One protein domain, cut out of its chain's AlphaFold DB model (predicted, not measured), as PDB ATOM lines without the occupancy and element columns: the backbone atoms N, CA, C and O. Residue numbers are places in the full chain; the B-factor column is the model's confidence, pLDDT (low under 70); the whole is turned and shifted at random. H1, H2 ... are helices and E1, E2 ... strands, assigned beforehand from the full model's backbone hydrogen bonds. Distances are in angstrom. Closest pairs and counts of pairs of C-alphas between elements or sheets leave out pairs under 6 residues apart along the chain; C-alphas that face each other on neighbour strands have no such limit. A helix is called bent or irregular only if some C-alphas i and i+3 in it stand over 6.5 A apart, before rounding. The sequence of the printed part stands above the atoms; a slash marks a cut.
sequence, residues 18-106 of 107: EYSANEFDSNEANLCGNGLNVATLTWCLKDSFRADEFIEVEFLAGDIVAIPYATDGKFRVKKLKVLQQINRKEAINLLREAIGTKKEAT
ATOM      1  N   GLU A  18     400.163 617.736 430.284       96.50
ATOM      2  CA  GLU A  18     399.862 618.543 431.464       96.50
ATOM      3  C   GLU A  18     401.113 619.279 431.944       96.50
ATOM      4  O   GLU A  18     402.205 618.713 431.982       96.50
ATOM      5  N   TYR A  19     400.928 620.524 432.368       94.50
ATOM      6  CA  TYR A  19     401.974 621.386 432.901       94.50
ATOM      7  C   TYR A  19     401.551 621.894 434.273       94.50
ATOM      8  O   TYR A  19     400.390 622.247 434.481       94.50
ATOM      9  N   SER A  20     402.490 621.914 435.218       94.19
ATOM     10  CA  SER A  20     402.282 622.432 436.574       94.19
ATOM     11  C   SER A  20     403.380 623.432 436.922       94.19
ATOM     12  O   SER A  20     404.555 623.167 436.683       94.19
ATOM     13  N   ALA A  21     403.000 624.579 437.480       90.56
ATOM     14  CA  ALA A  21     403.942 625.578 437.965       90.56
ATOM     15  C   ALA A  21     404.401 625.233 439.387       90.56
ATOM     16  O   ALA A  21     403.580 625.105 440.294       90.56
ATOM     17  N   ASN A  22     405.718 625.130 439.579       86.81
ATOM     18  CA  ASN A  22     406.317 624.942 440.905       86.81
ATOM     19  C   ASN A  22     406.285 626.231 441.739       86.81
ATOM     20  O   ASN A  22     406.184 626.176 442.961       86.81
ATOM     21  N   GLU A  23     406.342 627.384 441.070       88.75
ATOM     22  CA  GLU A  23     406.225 628.704 441.677       88.75
ATOM     23  C   GLU A  23     405.097 629.481 441.003       88.75
ATOM     24  O   GLU A  23     405.018 629.560 439.774       88.75
ATOM     25  N   PHE A  24     404.230 630.078 441.813       88.81
ATOM     26  CA  PHE A  24     403.137 630.909 441.337       88.81
ATOM     27  C   PHE A  24     402.909 632.083 442.284       88.81
ATOM     28  O   PHE A  24     403.088 631.980 443.495       88.81
ATOM     29  N   ASP A  25     402.508 633.208 441.711       89.69
ATOM     30  CA  ASP A  25     402.200 634.425 442.444       89.69
ATOM     31  C   ASP A  25     400.676 634.577 442.553       89.69
ATOM     32  O   ASP A  25     399.978 634.587 441.537       89.69
ATOM     33  N   SER A  26     400.161 634.681 443.780       89.94
ATOM     34  CA  SER A  26     398.736 634.882 444.074       89.94
ATOM     35  C   SER A  26     398.345 636.353 444.238       89.94
ATOM     36  O   SER A  26     397.184 636.656 444.496       89.94
ATOM     37  N   ASN A  27     399.289 637.290 444.111       90.31
ATOM     38  CA  ASN A  27     399.012 638.715 444.217       90.31
ATOM     39  C   ASN A  27     398.376 639.248 442.927       90.31
ATOM     40  O   ASN A  27     399.036 639.378 441.894       90.31
ATOM     41  N   GLU A  28     397.099 639.610 442.989       88.56
ATOM     42  CA  GLU A  28     396.324 640.149 441.864       88.56
ATOM     43  C   GLU A  28     396.827 641.516 441.365       88.56
ATOM     44  O   GLU A  28     396.602 641.863 440.205       88.56
ATOM     45  N   ALA A  29     397.567 642.269 442.187       89.19
ATOM     46  CA  ALA A  29     398.193 643.524 441.765       89.19
ATOM     47  C   ALA A  29     399.394 643.308 440.822       89.19
ATOM     48  O   ALA A  29     399.768 644.212 440.074       89.19
ATOM     49  N   ASN A  30     399.986 642.109 440.819       85.94
ATOM     50  CA  ASN A  30     401.102 641.762 439.945       85.94
ATOM     51  C   ASN A  30     400.588 641.242 438.595       85.94
ATOM     52  O   ASN A  30     400.224 640.075 438.448       85.94
ATOM     53  N   LEU A  31     400.588 642.103 437.574       79.19
ATOM     54  CA  LEU A  31     400.015 641.792 436.254       79.19
ATOM     55  C   LEU A  31     400.748 640.673 435.493       79.19
ATOM     56  O   LEU A  31     400.142 639.992 434.661       79.19
ATOM     57  N   CYS A  32     402.038 640.484 435.773       77.56
ATOM     58  CA  CYS A  32     402.911 639.492 435.138       77.56
ATOM     59  C   CYS A  32     403.692 638.679 436.185       77.56
ATOM     60  O   CYS A  32     404.898 638.495 436.051       77.56
ATOM     61  N   GLY A  33     403.018 638.247 437.253       80.56
ATOM     62  CA  GLY A  33     403.615 637.378 438.270       80.56
ATOM     63  C   GLY A  33     403.881 635.949 437.774       80.56
ATOM     64  O   GLY A  33     403.350 635.523 436.740       80.56
ATOM     65  N   ASN A  34     404.682 635.206 438.544       85.25
ATOM     66  CA  ASN A  34     405.031 633.811 438.262       85.25
ATOM     67  C   ASN A  34     403.784 632.914 438.169       85.25
ATOM     68  O   ASN A  34     402.771 633.151 438.838       85.25
ATOM     69  N   GLY A  35     403.880 631.864 437.353       85.31
ATOM     70  CA  GLY A  35     402.816 630.892 437.098       85.31
ATOM     71  C   GLY A  35     402.443 630.788 435.618       85.31
ATOM     72  O   GLY A  35     402.979 631.499 434.763       85.31
ATOM     73  N   LEU A  36     401.494 629.901 435.309       91.81
ATOM     74  CA  LEU A  36     401.020 629.692 433.941       91.81
ATOM     75  C   LEU A  36     399.974 630.762 433.620       91.81
ATOM     76  O   LEU A  36     398.845 630.730 434.114       91.81
ATOM     77  N   ASN A  37     400.385 631.756 432.836       91.81
ATOM     78  CA  ASN A  37     399.530 632.859 432.424       91.81
ATOM     79  C   ASN A  37     398.705 632.428 431.210       91.81
ATOM     80  O   ASN A  37     399.256 632.130 430.153       91.81
ATOM     81  N   VAL A  38     397.385 632.434 431.359       93.44
ATOM     82  CA  VAL A  38     396.428 632.077 430.311       93.44
ATOM     83  C   VAL A  38     395.438 633.217 430.130       93.44
ATOM     84  O   VAL A  38     395.239 634.039 431.029       93.44
ATOM     85  N   ALA A  39     394.829 633.307 428.954       94.06
ATOM     86  CA  ALA A  39     393.827 634.325 428.701       94.06
ATOM     87  C   ALA A  39     392.810 633.875 427.654       94.06
ATOM     88  O   ALA A  39     393.026 632.912 426.919       94.06
ATOM     89  N   THR A  40     391.697 634.603 427.575       93.38
ATOM     90  CA  THR A  40     390.728 634.426 426.490       93.38
ATOM     91  C   THR A  40     391.381 634.667 425.128       93.38
ATOM     92  O   THR A  40     392.292 635.486 424.985       93.38
ATOM     93  N   LEU A  41     390.863 634.007 424.087       92.19
ATOM     94  CA  LEU A  41     391.379 634.168 422.725       92.19
ATOM     95  C   LEU A  41     391.320 635.628 422.241       92.19
ATOM     96  O   LEU A  41     392.243 636.103 421.582       92.19
ATOM     97  N   THR A  42     390.267 636.360 422.620       91.38
ATOM     98  CA  THR A  42     390.122 637.796 422.341       91.38
ATOM     99  C   THR A  42     391.264 638.607 422.950       91.38
ATOM    100  O   THR A  42     391.845 639.450 422.265       91.38
ATOM    101  N   TRP A  43     391.610 638.337 424.213       91.00
ATOM    102  CA  TRP A  43     392.722 639.002 424.887       91.00
ATOM    103  C   TRP A  43     394.046 638.682 424.189       91.00
ATOM    104  O   TRP A  43     394.776 639.600 423.813       91.00
ATOM    105  N   CYS A  44     394.312 637.401 423.916       91.38
ATOM    106  CA  CYS A  44     395.535 636.951 423.246       91.38
ATOM    107  C   CYS A  44     395.724 637.614 421.873       91.38
ATOM    108  O   CYS A  44     396.813 638.090 421.559       91.38
ATOM    109  N   LEU A  45     394.671 637.704 421.058       89.88
ATOM    110  CA  LEU A  45     394.751 638.326 419.732       89.88
ATOM    111  C   LEU A  45     394.990 639.843 419.785       89.88
ATOM    112  O   LEU A  45     395.640 640.373 418.875       89.88
ATOM    113  N   LYS A  46     394.464 640.518 420.818       88.81
ATOM    114  CA  LYS A  46     394.595 641.965 421.034       88.81
ATOM    115  C   LYS A  46     395.968 642.339 421.593       88.81
ATOM    116  O   LYS A  46     396.600 643.249 421.066       88.81
ATOM    117  N   ASP A  47     396.407 641.653 422.645       86.81
ATOM    118  CA  ASP A  47     397.611 642.015 423.399       86.81
ATOM    119  C   ASP A  47     398.879 641.389 422.793       86.81
ATOM    120  O   ASP A  47     399.904 642.046 422.623       86.81
ATOM    121  N   SER A  48     398.789 640.140 422.323       83.62
ATOM    122  CA  SER A  48     399.898 639.433 421.666       83.62
ATOM    123  C   SER A  48     399.850 639.587 420.140       83.62
ATOM    124  O   SER A  48     399.801 638.617 419.383       83.62
ATOM    125  N   PHE A  49     399.888 640.830 419.650       78.19
ATOM    126  CA  PHE A  49     399.755 641.133 418.213       78.19
ATOM    127  C   PHE A  49     400.855 640.519 417.321       78.19
ATOM    128  O   PHE A  49     400.652 640.382 416.118       78.19
ATOM    129  N   ARG A  50     402.001 640.136 417.904       81.00
ATOM    130  CA  ARG A  50     403.134 639.468 417.225       81.00
ATOM    131  C   ARG A  50     403.127 637.938 417.354       81.00
ATOM    132  O   ARG A  50     404.064 637.285 416.899       81.00
ATOM    133  N   ALA A  51     402.134 637.360 418.030       83.81
ATOM    134  CA  ALA A  51     401.996 635.914 418.119       83.81
ATOM    135  C   ALA A  51     401.369 635.362 416.828       83.81
ATOM    136  O   ALA A  51     400.312 635.826 416.382       83.81
ATOM    137  N   ASP A  52     402.043 634.367 416.252       86.06
ATOM    138  CA  ASP A  52     401.604 633.627 415.062       86.06
ATOM    139  C   ASP A  52     400.903 632.317 415.432       86.06
ATOM    140  O   ASP A  52     400.223 631.720 414.599       86.06
ATOM    141  N   GLU A  53     401.053 631.898 416.685       90.19
ATOM    142  CA  GLU A  53     400.560 630.643 417.228       90.19
ATOM    143  C   GLU A  53     399.988 630.857 418.624       90.19
ATOM    144  O   GLU A  53     400.436 631.730 419.373       90.19
ATOM    145  N   PHE A  54     399.003 630.034 418.952       92.62
ATOM    146  CA  PHE A  54     398.278 630.023 420.208       92.62
ATOM    147  C   PHE A  54     398.071 628.572 420.631       92.62
ATOM    148  O   PHE A  54     397.976 627.678 419.789       92.62
ATOM    149  N   ILE A  55     397.969 628.349 421.934       94.38
ATOM    150  CA  ILE A  55     397.566 627.063 422.492       94.38
ATOM    151  C   ILE A  55     396.210 627.217 423.160       94.38
ATOM    152  O   ILE A  55     395.947 628.204 423.848       94.38
ATOM    153  N   GLU A  56     395.349 626.236 422.948       95.31
ATOM    154  CA  GLU A  56     394.140 626.069 423.736       95.31
ATOM    155  C   GLU A  56     394.443 625.114 424.880       95.31
ATOM    156  O   GLU A  56     395.138 624.110 424.701       95.31
ATOM    157  N   VAL A  57     393.935 625.436 426.063       96.94
ATOM    158  CA  VAL A  57     394.236 624.695 427.281       96.94
ATOM    159  C   VAL A  57     392.967 624.419 428.073       96.94
ATOM    160  O   VAL A  57     392.051 625.241 428.095       96.94
ATOM    161  N   GLU A  58     392.940 623.285 428.763       97.25
ATOM    162  CA  GLU A  58     391.969 622.992 429.815       97.25
ATOM    163  C   GLU A  58     392.625 623.088 431.194       97.25
ATOM    164  O   GLU A  58     393.816 622.817 431.361       97.25
ATOM    165  N   PHE A  59     391.848 623.491 432.191       96.62
ATOM    166  CA  PHE A  59     392.265 623.587 433.589       96.62
ATOM    167  C   PHE A  59     391.037 623.444 434.493       96.62
ATOM    168  O   PHE A  59     389.901 623.649 434.059       96.62
ATOM    169  N   LEU A  60     391.253 623.108 435.765       96.50
ATOM    170  CA  LEU A  60     390.178 623.062 436.754       96.50
ATOM    171  C   LEU A  60     390.020 624.422 437.433       96.50
ATOM    172  O   LEU A  60     390.990 625.146 437.642       96.50
ATOM    173  N   ALA A  61     388.805 624.750 437.876       94.56
ATOM    174  CA  ALA A  61     388.562 625.988 438.624       94.56
ATOM    175  C   ALA A  61     389.433 626.092 439.895       94.56
ATOM    176  O   ALA A  61     389.898 627.173 440.238       94.56
ATOM    177  N   GLY A  62     389.715 624.959 440.555       94.81
ATOM    178  CA  GLY A  62     390.608 624.890 441.721       94.81
ATOM    179  C   GLY A  62     392.099 625.097 441.409       94.81
ATOM    180  O   GLY A  62     392.910 625.170 442.335       94.81
ATOM    181  N   ASP A  63     392.462 625.191 440.126       95.56
ATOM    182  CA  ASP A  63     393.817 625.499 439.673       95.56
ATOM    183  C   ASP A  63     394.049 626.990 439.422       95.56
ATOM    184  O   ASP A  63     395.189 627.389 439.187       95.56
ATOM    185  N   ILE A  64     393.015 627.831 439.518       93.81
ATOM    186  CA  ILE A  64     393.152 629.286 439.408       93.81
ATOM    187  C   ILE A  64     393.861 629.826 440.654       93.81
ATOM    188  O   ILE A  64     393.457 629.566 441.784       93.81
ATOM    189  N   VAL A  65     394.929 630.589 440.430       93.38
ATOM    190  CA  VAL A  65     395.773 631.173 441.481       93.38
ATOM    191  C   VAL A  65     395.467 632.653 441.686       93.38
ATOM    192  O   VAL A  65     395.430 633.119 442.820       93.38
ATOM    193  N   ALA A  66     395.275 633.397 440.597       92.25
ATOM    194  CA  ALA A  66     394.988 634.825 440.648       92.25
ATOM    195  C   ALA A  66     394.322 635.298 439.354       92.25
ATOM    196  O   ALA A  66     394.668 634.838 438.262       92.25
ATOM    197  N   ILE A  67     393.438 636.286 439.475       90.00
ATOM    198  CA  ILE A  67     392.882 637.041 438.350       90.00
ATOM    199  C   ILE A  67     393.416 638.473 438.483       90.00
ATOM    200  O   ILE A  67     392.922 639.221 439.324       90.00
ATOM    201  N   PRO A  68     394.470 638.865 437.739       86.50
ATOM    202  CA  PRO A  68     395.070 640.178 437.920       86.50
ATOM    203  C   PRO A  68     394.090 641.317 437.615       86.50
ATOM    204  O   PRO A  68     393.268 641.216 436.697       86.50
ATOM    205  N   TYR A  69     394.201 642.422 438.353       85.12
ATOM    206  CA  TYR A  69     393.292 643.557 438.187       85.12
ATOM    207  C   TYR A  69     393.364 644.179 436.798       85.12
ATOM    208  O   TYR A  69     394.409 644.197 436.151       85.12
ATOM    209  N   ALA A  70     392.225 644.728 436.363       81.81
ATOM    210  CA  ALA A  70     392.074 645.397 435.074       81.81
ATOM    211  C   ALA A  70     392.503 644.538 433.868       81.81
ATOM    212  O   ALA A  70     392.862 645.069 432.817       81.81
ATOM    213  N   THR A  71     392.441 643.210 433.999       75.94
ATOM    214  CA  THR A  71     392.649 642.298 432.877       75.94
ATOM    215  C   THR A  71     391.309 641.825 432.323       75.94
ATOM    216  O   THR A  71     390.452 641.321 433.043       75.94
ATOM    217  N   ASP A  72     391.112 642.000 431.017       80.19
ATOM    218  CA  ASP A  72     389.903 641.552 430.322       80.19
ATOM    219  C   ASP A  72     390.069 640.094 429.868       80.19
ATOM    220  O   ASP A  72     390.290 639.791 428.694       80.19
ATOM    221  N   GLY A  73     390.070 639.186 430.846       84.75
ATOM    222  CA  GLY A  73     390.111 637.744 430.612       84.75
ATOM    223  C   GLY A  73     391.493 637.091 430.668       84.75
ATOM    224  O   GLY A  73     391.621 635.990 430.142       84.75
ATOM    225  N   LYS A  74     392.501 637.722 431.291       91.25
ATOM    226  CA  LYS A  74     393.778 637.076 431.659       91.25
ATOM    227  C   LYS A  74     393.707 636.579 433.103       91.25
ATOM    228  O   LYS A  74     393.177 637.258 433.971       91.25
ATOM    229  N   PHE A  75     394.275 635.414 433.378       92.88
ATOM    230  CA  PHE A  75     394.394 634.873 434.729       92.88
ATOM    231  C   PHE A  75     395.594 633.928 434.828       92.88
ATOM    232  O   PHE A  75     396.239 633.587 433.833       92.88
ATOM    233  N   ARG A  76     395.940 633.555 436.059       93.88
ATOM    234  CA  ARG A  76     397.039 632.641 436.368       93.88
ATOM    235  C   ARG A  76     396.491 631.336 436.906       93.88
ATOM    236  O   ARG A  76     395.631 631.343 437.787       93.88
ATOM    237  N   VAL A  77     397.041 630.234 436.410       94.88
ATOM    238  CA  VAL A  77     396.757 628.888 436.906       94.88
ATOM    239  C   VAL A  77     398.037 628.197 437.369       94.88
ATOM    240  O   VAL A  77     399.130 628.477 436.871       94.88
ATOM    241  N   LYS A  78     397.905 627.286 438.335       95.06
ATOM    242  CA  LYS A  78     399.006 626.419 438.789       95.06
ATOM    243  C   LYS A  78     399.137 625.150 437.953       95.06
ATOM    244  O   LYS A  78     400.204 624.548 437.959       95.06
ATOM    245  N   LYS A  79     398.075 624.744 437.252       95.56
ATOM    246  CA  LYS A  79     398.045 623.547 436.412       95.56
ATOM    247  C   LYS A  79     397.145 623.762 435.195       95.56
ATOM    248  O   LYS A  79     396.091 624.381 435.314       95.56
ATOM    249  N   LEU A  80     397.571 623.252 434.043       97.00
ATOM    250  CA  LEU A  80     396.776 623.185 432.816       97.00
ATOM    251  C   LEU A  80     397.178 621.976 431.975       97.00
ATOM    252  O   LEU A  80     398.241 621.389 432.183       97.00
ATOM    253  N   LYS A  81     396.360 621.645 430.982       97.44
ATOM    254  CA  LYS A  81     396.683 620.694 429.921       97.44
ATOM    255  C   LYS A  81     396.480 621.345 428.568       97.44
ATOM    256  O   LYS A  81     395.498 622.050 428.361       97.44
ATOM    257  N   VAL A  82     397.389 621.087 427.640       97.12
ATOM    258  CA  VAL A  82     397.312 621.611 426.275       97.12
ATOM    259  C   VAL A  82     396.374 620.737 425.449       97.12
ATOM    260  O   VAL A  82     396.605 619.537 425.304       97.12
ATOM    261  N   LEU A  83     395.321 621.331 424.897       97.06
ATOM    262  CA  LEU A  83     394.334 620.642 424.064       97.06
ATOM    263  C   LEU A  83     394.720 620.650 422.592       97.06
ATOM    264  O   LEU A  83     394.651 619.620 421.926       97.06
ATOM    265  N   GLN A  84     395.123 621.811 422.088       95.50
ATOM    266  CA  GLN A  84     395.512 621.987 420.697       95.50
ATOM    267  C   GLN A  84     396.417 623.201 420.533       95.50
ATOM    268  O   GLN A  84     396.467 624.091 421.384       95.50
ATOM    269  N   GLN A  85     397.115 623.231 419.406       94.81
ATOM    270  CA  GLN A  85     397.908 624.361 418.956       94.81
ATOM    271  C   GLN A  85     397.311 624.850 417.642       94.81
ATOM    272  O   GLN A  85     397.068 624.056 416.736       94.81
ATOM    273  N   ILE A  86     397.069 626.154 417.555       94.38
ATOM    274  CA  ILE A  86     396.436 626.794 416.406       94.38
ATOM    275  C   ILE A  86     397.270 627.980 415.943       94.38
ATOM    276  O   ILE A  86     397.897 628.680 416.740       94.38
ATOM    277  N   ASN A  87     397.263 628.243 414.644       94.50
ATOM    278  CA  ASN A  87     397.871 629.446 414.095       94.50
ATOM    279  C   ASN A  87     396.923 630.653 414.197       94.50
ATOM    280  O   ASN A  87     395.726 630.547 414.472       94.50
ATOM    281  N   ARG A  88     397.456 631.844 413.921       91.56
ATOM    282  CA  ARG A  88     396.692 633.097 413.970       91.56
ATOM    283  C   ARG A  88     395.457 633.109 413.063       91.56
ATOM    284  O   ARG A  88     394.452 633.719 413.422       91.56
ATOM    285  N   LYS A  89     395.508 632.465 411.893       93.94
ATOM    286  CA  LYS A  89     394.363 632.404 410.968       93.94
ATOM    287  C   LYS A  89     393.238 631.552 411.557       93.94
ATOM    288  O   LYS A  89     392.089 631.984 411.540       93.94
ATOM    289  N   GLU A  90     393.574 630.386 412.100       95.50
ATOM    290  CA  GLU A  90     392.640 629.503 412.809       95.50
ATOM    291  C   GLU A  90     392.030 630.206 414.025       95.50
ATOM    292  O   GLU A  90     390.810 630.238 414.155       95.50
ATOM    293  N   ALA A  91     392.847 630.885 414.836       94.00
ATOM    294  CA  ALA A  91     392.385 631.683 415.971       94.00
ATOM    295  C   ALA A  91     391.356 632.758 415.570       94.00
ATOM    296  O   ALA A  91     390.320 632.917 416.216       94.00
ATOM    297  N   ILE A  92     391.611 633.491 414.481       93.38
ATOM    298  CA  ILE A  92     390.672 634.503 413.973       93.38
ATOM    299  C   ILE A  92     389.367 633.858 413.489       93.38
ATOM    300  O   ILE A  92     388.295 634.427 413.706       93.38
ATOM    301  N   ASN A  93     389.436 632.698 412.835       94.69
ATOM    302  CA  ASN A  93     388.246 631.988 412.367       94.69
ATOM    303  C   ASN A  93     387.394 631.485 413.538       94.69
ATOM    304  O   ASN A  93     386.208 631.800 413.574       94.69
ATOM    305  N   LEU A  94     388.006 630.843 414.538       93.56
ATOM    306  CA  LEU A  94     387.319 630.400 415.757       93.56
ATOM    307  C   LEU A  94     386.628 631.563 416.477       93.56
ATOM    308  O   LEU A  94     385.476 631.453 416.896       93.56
ATOM    309  N   LEU A  95     387.300 632.715 416.581       91.44
ATOM    310  CA  LEU A  95     386.703 633.900 417.193       91.44
ATOM    311  C   LEU A  95     385.493 634.412 416.392       91.44
ATOM    312  O   LEU A  95     384.482 634.796 416.980       91.44
ATOM    313  N   ARG A  96     385.574 634.419 415.055       91.81
ATOM    314  CA  ARG A  96     384.455 634.820 414.186       91.81
ATOM    315  C   ARG A  96     383.273 633.871 414.307       91.81
ATOM    316  O   ARG A  96     382.148 634.351 414.399       91.81
ATOM    317  N   GLU A  97     383.531 632.569 414.325       92.00
ATOM    318  CA  GLU A  97     382.513 631.536 414.516       92.00
ATOM    319  C   GLU A  97     381.813 631.735 415.862       92.00
ATOM    320  O   GLU A  97     380.603 631.930 415.883       92.00
ATOM    321  N   ALA A  98     382.562 631.863 416.962       87.88
ATOM    322  CA  ALA A  98     381.997 632.089 418.294       87.88
ATOM    323  C   ALA A  98     381.147 633.375 418.396       87.88
ATOM    324  O   ALA A  98     380.143 633.410 419.113       87.88
ATOM    325  N   ILE A  99     381.526 634.446 417.689       85.88
ATOM    326  CA  ILE A  99     380.741 635.691 417.624       85.88
ATOM    327  C   ILE A  99     379.507 635.524 416.721       85.88
ATOM    328  O   ILE A  99     378.446 636.066 417.035       85.88
ATOM    329  N   GLY A 100     379.628 634.787 415.615       78.38
ATOM    330  CA  GLY A 100     378.536 634.483 414.689       78.38
ATOM    331  C   GLY A 100     377.444 633.638 415.341       78.38
ATOM    332  O   GLY A 100     376.282 634.034 415.328       78.38
ATOM    333  N   THR A 101     377.819 632.551 416.022       63.50
ATOM    334  CA  THR A 101     376.886 631.679 416.757       63.50
ATOM    335  C   THR A 101     376.146 632.438 417.861       63.50
ATOM    336  O   THR A 101     374.962 632.205 418.100       63.50
ATOM    337  N   LYS A 102     376.799 633.415 418.508       59.97
ATOM    338  CA  LYS A 102     376.152 634.267 419.519       59.97
ATOM    339  C   LYS A 102     375.030 635.140 418.954       59.97
ATOM    340  O   LYS A 102     374.094 635.425 419.695       59.97
ATOM    341  N   LYS A 103     375.092 635.544 417.679       60.94
ATOM    342  CA  LYS A 103     374.029 636.337 417.033       60.94
ATOM    343  C   LYS A 103     372.802 635.504 416.670       60.94
ATOM    344  O   LYS A 103     371.708 636.047 416.628       60.94
ATOM    345  N   GLU A 104     372.974 634.211 416.409       58.03
ATOM    346  CA  GLU A 104     371.858 633.311 416.095       58.03
ATOM    347  C   GLU A 104     371.113 632.860 417.360       58.03
ATOM    348  O   GLU A 104     369.901 632.697 417.324       58.03
ATOM    349  N   ALA A 105     371.809 632.747 418.496       58.34
ATOM    350  CA  ALA A 105     371.221 632.351 419.780       58.34
ATOM    351  C   ALA A 105     370.461 633.473 420.526       58.34
ATOM    352  O   ALA A 105     369.939 633.228 421.612       58.34
ATOM    353  N   THR A 106     370.432 634.704 419.996       55.19
ATOM    354  CA  THR A 106     369.723 635.859 420.592       55.19
ATOM    355  C   THR A 106     368.474 636.304 419.818       55.19
ATOM    356  O   THR A 106     367.922 637.355 420.146       55.19
TER     357      THR A 106
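AT A GLANCE: This is residues 18 to 106 of the 107 residues of an uncharacterized protein of viral metagenome (UniProt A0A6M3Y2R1). Two small antiparallel sheets of three strands are joined at one corner, where E5 passes into the long bent strand E6; the short helix H1 lies where it grazes both sheets, and H2 leads off from the end of E6 as an arm whose residues 96 to 104 stick out from the body. The sheets run E1 - E6 - E3 and E2 - E5 - E4. The printed part has 89 residues, with two named helices and six named strands in the order E1 E2 H1 E3 E4 E5 E6 H2, a mixed class. It is only just compact, close to loose, with a radius of gyration of the C-alphas of 14.1 A and spans of 40 by 27 by 26 A.

HOW THE PARTS SIT: In the sheet E1 - E6 - E3, E6, residues 79 to 87, is the inner strand and bends by 61 degrees at residue 83. Its pairing is staggered: residues 79 to 81 pair with E1, residues 18 to 20, and residues 81 to 87 with E3, residues 53 to 58. N 19 and O 80 are 2.8 A apart, and N 54 and O 86 2.8 A, both within hydrogen-bond range. In the other sheet E5, residues 74 to 77, is antiparallel to E2, residues 36 to 39, with N 75 and O 38 at 2.9 A. E5 forms a hairpin with E4, residues 64 to 66, with N 76 and O 66 at 2.8 A. E2 and E3 are near each other, with 5 pairs of C-alphas within 10 A. H1, residues 41 to 47, only grazes each sheet, with its residues 41 to 45. H2, residues 88 to 104, is on the sheet of E6 and stands up from it, its line rising 53 degrees. H2 touches H1 with residues 91 to 95 alone, opposite ways at a steep tilt of 55 degrees; the closest C-alphas, of Leu 41 and Leu 95, are 7.2 A apart. H2 and E5 are apart. In H1 and H2 every O i to N i+4 pair is within hydrogen-bond range.

IN THESE COORDINATES: E1 begins at C-alpha 18 (399.862, 618.543, 431.464). E3 measures 17.1 A from first to last C-alpha, and E6 23.1 A, ending at C-alpha 87 (397.871, 629.446, 414.095). H2 measures 24.9 A and ends at C-alpha 104 (371.858, 633.311, 416.095). H1 and E2 measure 10.0 A each, E5 10.2 A, E1 6.9 A and E4 6.0 A.

THE WHOLE: The C-alphas of Asn 22 and Glu 104, the two farthest apart, are 43.3 A apart. The printed part has no cut. The link from E1 to E2, residues 21 to 35, is long. Mean pLDDT of the printed part is 88.4; residues 101 to 106 are under 70.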